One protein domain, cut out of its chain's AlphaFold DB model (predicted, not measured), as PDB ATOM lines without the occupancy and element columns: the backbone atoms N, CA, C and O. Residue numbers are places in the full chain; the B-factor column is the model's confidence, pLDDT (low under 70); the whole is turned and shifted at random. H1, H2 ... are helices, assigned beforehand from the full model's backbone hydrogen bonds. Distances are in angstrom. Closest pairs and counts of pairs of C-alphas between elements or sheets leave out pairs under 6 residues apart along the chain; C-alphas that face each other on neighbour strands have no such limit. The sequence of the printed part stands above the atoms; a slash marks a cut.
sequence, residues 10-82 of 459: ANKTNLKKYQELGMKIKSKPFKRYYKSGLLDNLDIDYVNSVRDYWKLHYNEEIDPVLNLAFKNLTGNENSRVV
ATOM      1  N   ALA A  10     228.348 234.908 168.795       39.25
ATOM      2  CA  ALA A  10     227.527 234.437 169.915       39.25
ATOM      3  C   ALA A  10     226.136 235.106 169.929       39.25
ATOM      4  O   ALA A  10     225.122 234.417 170.041       39.25
ATOM      5  N   ASN A  11     226.068 236.424 169.688       57.94
ATOM      6  CA  ASN A  11     224.797 237.152 169.573       57.94
ATOM      7  C   ASN A  11     223.956 236.690 168.371       57.94
ATOM      8  O   ASN A  11     222.744 236.526 168.492       57.94
ATOM      9  N   LYS A  12     224.575 236.427 167.209       58.53
ATOM     10  CA  LYS A  12     223.853 235.912 166.028       58.53
ATOM     11  C   LYS A  12     223.287 234.510 166.253       58.53
ATOM     12  O   LYS A  12     222.165 234.234 165.831       58.53
ATOM     13  N   THR A  13     224.042 233.646 166.931       60.56
ATOM     14  CA  THR A  13     223.623 232.270 167.237       60.56
ATOM     15  C   THR A  13     222.465 232.255 168.238       60.56
ATOM     16  O   THR A  13     221.533 231.470 168.077       60.56
ATOM     17  N   ASN A  14     222.463 233.173 169.212       76.12
ATOM     18  CA  ASN A  14     221.376 233.290 170.185       76.12
ATOM     19  C   ASN A  14     220.078 233.817 169.541       76.12
ATOM     20  O   ASN A  14     219.006 233.252 169.740       76.12
ATOM     21  N   LEU A  15     220.172 234.826 168.665       87.12
ATOM     22  CA  LEU A  15     219.015 235.371 167.935       87.12
ATOM     23  C   LEU A  15     218.332 234.349 167.016       87.12
ATOM     24  O   LEU A  15     217.111 234.395 166.856       87.12
ATOM     25  N   LYS A  16     219.096 233.418 166.432       89.12
ATOM     26  CA  LYS A  16     218.540 232.356 165.585       89.12
ATOM     27  C   LYS A  16     217.629 231.412 166.381       89.12
ATOM     28  O   LYS A  16     216.547 231.097 165.897       89.12
ATOM     29  N   LYS A  17     218.010 231.050 167.612       91.06
ATOM     30  CA  LYS A  17     217.199 230.189 168.494       91.06
ATOM     31  C   LYS A  17     215.832 230.804 168.800       91.06
ATOM     32  O   LYS A  17     214.815 230.137 168.659       91.06
ATOM     33  N   TYR A  18     215.782 232.097 169.129       94.38
ATOM     34  CA  TYR A  18     214.503 232.792 169.339       94.38
ATOM     35  C   TYR A  18     213.612 232.764 168.095       94.38
ATOM     36  O   TYR A  18     212.399 232.587 168.197       94.38
ATOM     37  N   GLN A  19     214.209 232.929 166.912       93.69
ATOM     38  CA  GLN A  19     213.472 232.884 165.655       93.69
ATOM     39  C   GLN A  19     212.925 231.477 165.353       93.69
ATOM     40  O   GLN A  19     211.797 231.365 164.881       93.69
ATOM     41  N   GLU A  20     213.691 230.421 165.645       93.19
ATOM     42  CA  GLU A  20     213.260 229.016 165.524       93.19
ATOM     43  C   GLU A  20     212.084 228.691 166.466       93.19
ATOM     44  O   GLU A  20     211.208 227.905 166.112       93.19
ATOM     45  N   LEU A  21     211.992 229.381 167.606       93.12
ATOM     46  CA  LEU A  21     210.884 229.286 168.566       93.12
ATOM     47  C   LEU A  21     209.690 230.206 168.242       93.12
ATOM     48  O   LEU A  21     208.797 230.391 169.067       93.12
ATOM     49  N   GLY A  22     209.660 230.801 167.046       92.25
ATOM     50  CA  GLY A  22     208.534 231.609 166.568       92.25
ATOM     51  C   GLY A  22     208.535 233.073 167.025       92.25
ATOM     52  O   GLY A  22     207.593 233.807 166.710       92.25
ATOM     53  N   MET A  23     209.581 233.548 167.710       96.06
ATOM     54  CA  MET A  23     209.648 234.941 168.164       96.06
ATOM     55  C   MET A  23     210.066 235.901 167.049       96.06
ATOM     56  O   MET A  23     211.010 235.672 166.284       96.06
ATOM     57  N   LYS A  24     209.403 237.059 166.979       95.62
ATOM     58  CA  LYS A  24     209.681 238.070 165.951       95.62
ATOM     59  C   LYS A  24     210.828 238.975 166.393       95.62
ATOM     60  O   LYS A  24     210.596 240.094 166.852       95.62
ATOM     61  N   ILE A  25     212.071 238.546 166.163       95.38
ATOM     62  CA  ILE A  25     213.300 239.227 166.634       95.38
ATOM     63  C   ILE A  25     213.465 240.692 166.177       95.38
ATOM     64  O   ILE A  25     214.169 241.486 166.796       95.38
ATOM     65  N   LYS A  26     212.805 241.094 165.083       94.69
ATOM     66  CA  LYS A  26     212.835 242.483 164.579       94.69
ATOM     67  C   LYS A  26     211.765 243.383 165.210       94.69
ATOM     68  O   LYS A  26     211.801 244.597 164.992       94.69
ATOM     69  N   SER A  27     210.815 242.809 165.948       95.06
ATOM     70  CA  SER A  27     209.669 243.516 166.520       95.06
ATOM     71  C   SER A  27     210.079 244.455 167.663       95.06
ATOM     72  O   SER A  27     211.102 244.257 168.320       95.06
ATOM     73  N   LYS A  28     209.272 245.500 167.906       94.50
ATOM     74  CA  LYS A  28     209.482 246.408 169.048       94.50
ATOM     75  C   LYS A  28     209.423 245.671 170.401       94.50
ATOM     76  O   LYS A  28     210.314 245.927 171.203       94.50
ATOM     77  N   PRO A  29     208.453 244.763 170.661       95.56
ATOM     78  CA  PRO A  29     208.421 243.992 171.905       95.56
ATOM     79  C   PRO A  29     209.691 243.171 172.135       95.56
ATOM     80  O   PRO A  29     210.289 243.300 173.195       95.56
ATOM     81  N   PHE A  30     210.162 242.422 171.129       96.94
ATOM     82  CA  PHE A  30     211.386 241.628 171.273       96.94
ATOM     83  C   PHE A  30     212.586 242.494 171.649       96.94
ATOM     84  O   PHE A  30     213.266 242.221 172.629       96.94
ATOM     85  N   LYS A  31     212.812 243.589 170.913       96.06
ATOM     86  CA  LYS A  31     213.921 244.511 171.196       96.06
ATOM     87  C   LYS A  31     213.837 245.127 172.593       96.06
ATOM     88  O   LYS A  31     214.880 245.361 173.191       96.06
ATOM     89  N   ARG A  32     212.625 245.403 173.091       95.50
ATOM     90  CA  ARG A  32     212.407 245.930 174.444       95.50
ATOM     91  C   ARG A  32     212.894 244.931 175.488       95.50
ATOM     92  O   ARG A  32     213.780 245.270 176.256       95.50
ATOM     93  N   TYR A  33     212.360 243.712 175.457       96.88
ATOM     94  CA  TYR A  33     212.651 242.693 176.470       96.88
ATOM     95  C   TYR A  33     214.080 242.151 176.362       96.88
ATOM     96  O   TYR A  33     214.697 241.832 177.367       96.88
ATOM     97  N   TYR A  34     214.634 242.092 175.148       95.19
ATOM     98  CA  TYR A  34     216.039 241.740 174.949       95.19
ATOM     99  C   TYR A  34     216.971 242.783 175.571       95.19
ATOM    100  O   TYR A  34     217.959 242.440 176.203       95.19
ATOM    101  N   LYS A  35     216.664 244.079 175.404       94.88
ATOM    102  CA  LYS A  35     217.504 245.162 175.932       94.88
ATOM    103  C   LYS A  35     217.490 245.217 177.464       94.88
ATOM    104  O   LYS A  35     218.506 245.586 178.039       94.88
ATOM    105  N   SER A  36     216.367 244.889 178.101       93.88
ATOM    106  CA  SER A  36     216.231 244.869 179.564       93.88
ATOM    107  C   SER A  36     216.727 243.576 180.221       93.88
ATOM    108  O   SER A  36     216.650 243.460 181.438       93.88
ATOM    109  N   GLY A  37     217.211 242.598 179.446       95.44
ATOM    110  CA  GLY A  37     217.659 241.300 179.964       95.44
ATOM    111  C   GLY A  37     216.524 240.320 180.288       95.44
ATOM    112  O   GLY A  37     216.774 239.176 180.656       95.44
ATOM    113  N   LEU A  38     215.256 240.693 180.071       96.38
ATOM    114  CA  LEU A  38     214.109 239.801 180.307       96.38
ATOM    115  C   LEU A  38     214.047 238.600 179.355       96.38
ATOM    116  O   LEU A  38     213.207 237.721 179.532       96.38
ATOM    117  N   LEU A  39     214.912 238.541 178.345       96.06
ATOM    118  CA  LEU A  39     215.061 237.371 177.484       96.06
ATOM    119  C   LEU A  39     216.343 236.580 177.768       96.06
ATOM    120  O   LEU A  39     216.564 235.598 177.084       96.06
ATOM    121  N   ASP A  40     217.174 236.943 178.748       92.19
ATOM    122  CA  ASP A  40     218.488 236.301 178.943       92.19
ATOM    123  C   ASP A  40     218.385 234.805 179.278       92.19
ATOM    124  O   ASP A  40     219.223 234.007 178.850       92.19
ATOM    125  N   ASN A  41     217.314 234.413 179.971       92.94
ATOM    126  CA  ASN A  41     217.015 233.025 180.304       92.94
ATOM    127  C   ASN A  41     215.996 232.452 179.312       92.94
ATOM    128  O   ASN A  41     214.792 232.684 179.436       92.94
ATOM    129  N   LEU A  42     216.476 231.709 178.313       94.81
ATOM    130  CA  LEU A  42     215.617 231.039 177.339       94.81
ATOM    131  C   LEU A  42     215.173 229.665 177.851       94.81
ATOM    132  O   LEU A  42     215.971 228.731 177.900       94.81
ATOM    133  N   ASP A  43     213.885 229.545 178.152       95.44
ATOM    134  CA  ASP A  43     213.228 228.291 178.512       95.44
ATOM    135  C   ASP A  43     212.442 227.740 177.313       95.44
ATOM    136  O   ASP A  43     211.412 228.293 176.919       95.44
ATOM    137  N   ILE A  44     212.971 226.691 176.680       95.75
ATOM    138  CA  ILE A  44     212.406 226.121 175.448       95.75
ATOM    139  C   ILE A  44     211.093 225.385 175.731       95.75
ATOM    140  O   ILE A  44     210.143 225.526 174.959       95.75
ATOM    141  N   ASP A  45     211.033 224.633 176.828       96.75
ATOM    142  CA  ASP A  45     209.879 223.802 177.171       96.75
ATOM    143  C   ASP A  45     208.680 224.682 177.516       96.75
ATOM    144  O   ASP A  45     207.592 224.502 176.961       96.75
ATOM    145  N   TYR A  46     208.903 225.727 178.317       97.56
ATOM    146  CA  TYR A  46     207.865 226.708 178.601       97.56
ATOM    147  C   TYR A  46     207.389 227.419 177.328       97.56
ATOM    148  O   TYR A  46     206.185 227.524 177.091       97.56
ATOM    149  N   VAL A  47     208.304 227.870 176.463       97.44
ATOM    150  CA  VAL A  47     207.930 228.540 175.206       97.44
ATOM    151  C   VAL A  47     207.081 227.635 174.307       97.44
ATOM    152  O   VAL A  47     206.102 228.110 173.725       97.44
ATOM    153  N   ASN A  48     207.409 226.345 174.208       96.00
ATOM    154  CA  ASN A  48     206.597 225.386 173.460       96.00
ATOM    155  C   ASN A  48     205.225 225.179 174.116       96.00
ATOM    156  O   ASN A  48     204.218 225.271 173.421       96.00
ATOM    157  N   SER A  49     205.163 225.048 175.447       96.94
ATOM    158  CA  SER A  49     203.889 224.917 176.172       96.94
ATOM    159  C   SER A  49     202.948 226.110 175.948       96.94
ATOM    160  O   SER A  49     201.739 225.936 175.798       96.94
ATOM    161  N   VAL A  50     203.492 227.330 175.851       97.56
ATOM    162  CA  VAL A  50     202.728 228.540 175.519       97.56
ATOM    163  C   VAL A  50     202.164 228.428 174.105       97.56
ATOM    164  O   VAL A  50     200.985 228.697 173.883       97.56
ATOM    165  N   ARG A  51     202.985 228.029 173.130       96.19
ATOM    166  CA  ARG A  51     202.530 227.878 171.742       96.19
ATOM    167  C   ARG A  51     201.438 226.819 171.628       96.19
ATOM    168  O   ARG A  51     200.441 227.086 170.964       96.19
ATOM    169  N   ASP A  52     201.590 225.690 172.311       96.06
ATOM    170  CA  ASP A  52     200.605 224.607 172.324       96.06
ATOM    171  C   ASP A  52     199.292 225.051 172.975       96.06
ATOM    172  O   ASP A  52     198.225 224.857 172.392       96.06
ATOM    173  N   TYR A  53     199.359 225.742 174.118       97.50
ATOM    174  CA  TYR A  53     198.192 226.320 174.788       97.50
ATOM    175  C   TYR A  53     197.411 227.261 173.857       97.50
ATOM    176  O   TYR A  53     196.207 227.102 173.652       97.50
ATOM    177  N   TRP A  54     198.089 228.223 173.224       96.94
ATOM    178  CA  TRP A  54     197.420 229.166 172.321       96.94
ATOM    179  C   TRP A  54     196.950 228.499 171.027       96.94
ATOM    180  O   TRP A  54     195.903 228.867 170.491       96.94
ATOM    181  N   LYS A  55     197.663 227.480 170.538       95.69
ATOM    182  CA  LYS A  55     197.219 226.707 169.381       95.69
ATOM    183  C   LYS A  55     195.951 225.911 169.692       95.69
ATOM    184  O   LYS A  55     195.063 225.873 168.843       95.69
ATOM    185  N   LEU A  56     195.849 225.333 170.887       96.19
ATOM    186  CA  LEU A  56     194.679 224.592 171.355       96.19
ATOM    187  C   LEU A  56     193.457 225.508 171.516       96.19
ATOM    188  O   LEU A  56     192.413 225.257 170.918       96.19
ATOM    189  N   HIS A  57     193.595 226.597 172.276       96.62
ATOM    190  CA  HIS A  57     192.454 227.432 172.662       96.62
ATOM    191  C   HIS A  57     192.114 228.519 171.631       96.62
ATOM    192  O   HIS A  57     190.948 228.828 171.416       96.62
ATOM    193  N   TYR A  58     193.095 229.071 170.916       94.94
ATOM    194  CA  TYR A  58     192.878 230.191 169.989       94.94
ATOM    195  C   TYR A  58     193.045 229.812 168.504       94.94
ATOM    196  O   TYR A  58     192.695 230.591 167.620       94.94
ATOM    197  N   ASN A  59     193.537 228.602 168.205       92.06
ATOM    198  CA  ASN A  59     193.790 228.079 166.851       92.06
ATOM    199  C   ASN A  59     194.782 228.900 165.993       92.06
ATOM    200  O   ASN A  59     194.948 228.645 164.798       92.06
ATOM    201  N   GLU A  60     195.527 229.825 166.594       87.00
ATOM    202  CA  GLU A  60     196.593 230.580 165.933       87.00
ATOM    203  C   GLU A  60     197.913 230.429 166.692       87.00
ATOM    204  O   GLU A  60     197.945 230.356 167.919       87.00
ATOM    205  N   GLU A  61     199.024 230.415 165.953       87.94
ATOM    206  CA  GLU A  61     200.339 230.548 166.571       87.94
ATOM    207  C   GLU A  61     200.586 232.006 166.965       87.94
ATOM    208  O   GLU A  61     200.490 232.925 166.142       87.94
ATOM    209  N   ILE A  62     200.950 232.217 168.227       93.75
ATOM    210  CA  ILE A  62     201.296 233.533 168.761       93.75
ATOM    211  C   ILE A  62     202.813 233.738 168.822       93.75
ATOM    212  O   ILE A  62     203.593 232.797 168.729       93.75
ATOM    213  N   ASP A  63     203.232 234.991 169.011       96.25
ATOM    214  CA  ASP A  63     204.612 235.316 169.385       96.25
ATOM    215  C   ASP A  63     204.751 235.208 170.921       96.25
ATOM    216  O   ASP A  63     204.174 236.051 171.619       96.25
ATOM    217  N   PRO A  64     205.487 234.212 171.459       96.81
ATOM    218  CA  PRO A  64     205.548 233.924 172.896       96.81
ATOM    219  C   PRO A  64     206.486 234.864 173.671       96.81
ATOM    220  O   PRO A  64     206.713 234.678 174.867       96.81
ATOM    221  N   VAL A  65     207.052 235.887 173.020       97.75
ATOM    222  CA  VAL A  65     208.082 236.751 173.616       97.75
ATOM    223  C   VAL A  65     207.619 237.477 174.886       97.75
ATOM    224  O   VAL A  65     208.419 237.689 175.793       97.75
ATOM    225  N   LEU A  66     206.335 237.850 174.981       98.06
ATOM    226  CA  LEU A  66     205.791 238.454 176.203       98.06
ATOM    227  C   LEU A  66     205.674 237.418 177.328       98.06
ATOM    228  O   LEU A  66     205.989 237.748 178.462       98.06
ATOM    229  N   ASN A  67     205.253 236.189 177.025       98.06
ATOM    230  CA  ASN A  67     205.123 235.118 178.013       98.06
ATOM    231  C   ASN A  67     206.486 234.757 178.612       98.06
ATOM    232  O   ASN A  67     206.584 234.600 179.827       98.06
ATOM    233  N   LEU A  68     207.535 234.680 177.782       98.12
ATOM    234  CA  LEU A  68     208.900 234.451 178.263       98.12
ATOM    235  C   LEU A  68     209.397 235.620 179.124       98.12
ATOM    236  O   LEU A  68     209.895 235.399 180.223       98.12
ATOM    237  N   ALA A  69     209.207 236.862 178.663       98.19
ATOM    238  CA  ALA A  69     209.581 238.044 179.438       98.19
ATOM    239  C   ALA A  69     208.833 238.120 180.780       98.19
ATOM    240  O   ALA A  69     209.422 238.485 181.791       98.19
ATOM    241  N   PHE A  70     207.552 237.742 180.803       98.50
ATOM    242  CA  PHE A  70     206.742 237.669 182.017       98.50
ATOM    243  C   PHE A  70     207.282 236.624 182.999       98.50
ATOM    244  O   PHE A  70     207.463 236.946 184.172       98.50
ATOM    245  N   LYS A  71     207.595 235.409 182.528       98.19
ATOM    246  CA  LYS A  71     208.209 234.354 183.353       98.19
ATOM    247  C   LYS A  71     209.530 234.820 183.949       98.19
ATOM    248  O   LYS A  71     209.739 234.690 185.147       98.19
ATOM    249  N   ASN A  72     210.399 235.401 183.129       97.62
ATOM    250  CA  ASN A  72     211.716 235.849 183.581       97.62
ATOM    251  C   ASN A  72     211.646 237.048 184.533       97.62
ATOM    252  O   ASN A  72     212.520 237.191 185.380       97.62
ATOM    253  N   LEU A  73     210.618 237.892 184.410       97.31
ATOM    254  CA  LEU A  73     210.387 239.006 185.326       97.31
ATOM    255  C   LEU A  73     209.812 238.542 186.671       97.31
ATOM    256  O   LEU A  73     210.249 239.014 187.711       97.31
ATOM    257  N   THR A  74     208.802 237.670 186.642       96.38
ATOM    258  CA  THR A  74     207.966 237.349 187.816       96.38
ATOM    259  C   THR A  74     208.321 236.020 188.483       96.38
ATOM    260  O   THR A  74     207.827 235.726 189.565       96.38
ATOM    261  N   GLY A  75     209.110 235.176 187.818       96.38
ATOM    262  CA  GLY A  75     209.333 233.781 188.198       96.38
ATOM    263  C   GLY A  75     208.166 232.840 187.868       96.38
ATOM    264  O   GLY A  75     208.316 231.630 188.014       96.38
ATOM    265  N   ASN A  76     207.027 233.358 187.395       95.06
ATOM    266  CA  ASN A  76     205.802 232.582 187.219       95.06
ATOM    267  C   ASN A  76     205.589 232.145 185.765       95.06
ATOM    268  O   ASN A  76     205.499 232.967 184.847       95.06
ATOM    269  N   GLU A  77     205.425 230.840 185.559       97.00
ATOM    270  CA  GLU A  77     204.971 230.276 184.289       97.00
ATOM    271  C   GLU A  77     203.473 230.510 184.114       97.00
ATOM    272  O   GLU A  77     202.654 230.045 184.905       97.00
ATOM    273  N   ASN A  78     203.093 231.260 183.077       96.94
ATOM    274  CA  ASN A  78     201.697 231.585 182.829       96.94
ATOM    275  C   ASN A  78     201.399 231.716 181.327       96.94
ATOM    276  O   ASN A  78     201.533 232.782 180.714       96.94
ATOM    277  N   SER A  79     200.911 230.622 180.741       97.00
ATOM    278  CA  SER A  79     200.492 230.579 179.336       97.00
ATOM    279  C   SER A  79     199.288 231.476 179.031       97.00
ATOM    280  O   SER A  79     199.109 231.866 177.878       97.00
ATOM    281  N   ARG A  80     198.525 231.904 180.050       97.81
ATOM    282  CA  ARG A  80     197.369 232.808 179.908       97.81
ATOM    283  C   ARG A  80     197.749 234.268 179.678       97.81
ATOM    284  O   ARG A  80     196.876 235.089 179.401       97.81
ATOM    285  N   VAL A  81     199.028 234.635 179.798       98.12
ATOM    286  CA  VAL A  81     199.482 235.995 179.473       98.12
ATOM    287  C   VAL A  81     199.156 236.293 178.010       98.12
ATOM    288  O   VAL A  81     199.612 235.600 177.101       98.12
ATOM    289  N   VAL A  82     198.356 237.338 177.792       97.69
ATOM    290  CA  VAL A  82     197.782 237.667 176.486       97.69
ATOM    291  C   VAL A  82     198.760 238.519 175.679       97.69
ATOM    292  O   VAL A  82     199.096 239.635 176.103       97.69
TER     293      VAL A  82
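This is residues 10 to 82 of the 459 residues of a protein of Gracilibacillus orientalis (UniProt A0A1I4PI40). Helix H4 stands in the middle, with H2 packed on it at a slant from one side and the first part of H3, residues 46 to 50, from another. H1 and the far part of H3 make the two ends of the long axis, and H1 touches no other named helix. After H4, residues 75 to 82 fold back toward H3. The printed part has 73 residues with four named helices, H1, H2, H3 and H4 in chain order, and no named strand; the class is all helix. It is compact, with a radius of gyration of the C-alphas of 11.5 A and spans of 35 by 24 by 22 A.

H1, residues 10 to 20, begins at C-alpha 10 (227.527, 234.437, 169.915) and is 15.9 A long from first to last C-alpha. H2 is residues 28 to 35, 10.6 A. H3, residues 44 to 58, is the longest helix at 20.7 A and ends at C-alpha 58 (192.878, 230.191, 169.989). H4, residues 65 to 74, measures 14.2 A and ends at C-alpha 74 (207.966, 237.349, 187.816).

H1 is apart from H2, H3 and H4. H2 touches H4 at a steep tilt of 40 degrees, the same way; their closest C-alphas, those of Tyr 33 and Ala 69, are 6.3 A apart. H2 and H3 are apart. H3 touches H4 with residues 46 to 50 alone, at a steep tilt of 59 degrees, opposite ways; the closest C-alphas, those of Val 47 and Leu 68, are 6.7 A apart. In H2, H3 and H4 every O i to N i+4 pair is within hydrogen-bond range; in H1, 6 of 7 are.

The C-alphas farthest apart, those of Ala 10 and His 57, are 35.9 A apart. The printed part has no cut, and its three links between helices are short. The mean pLDDT of the printed part is 92.9; residues 10 to 13 are under 70.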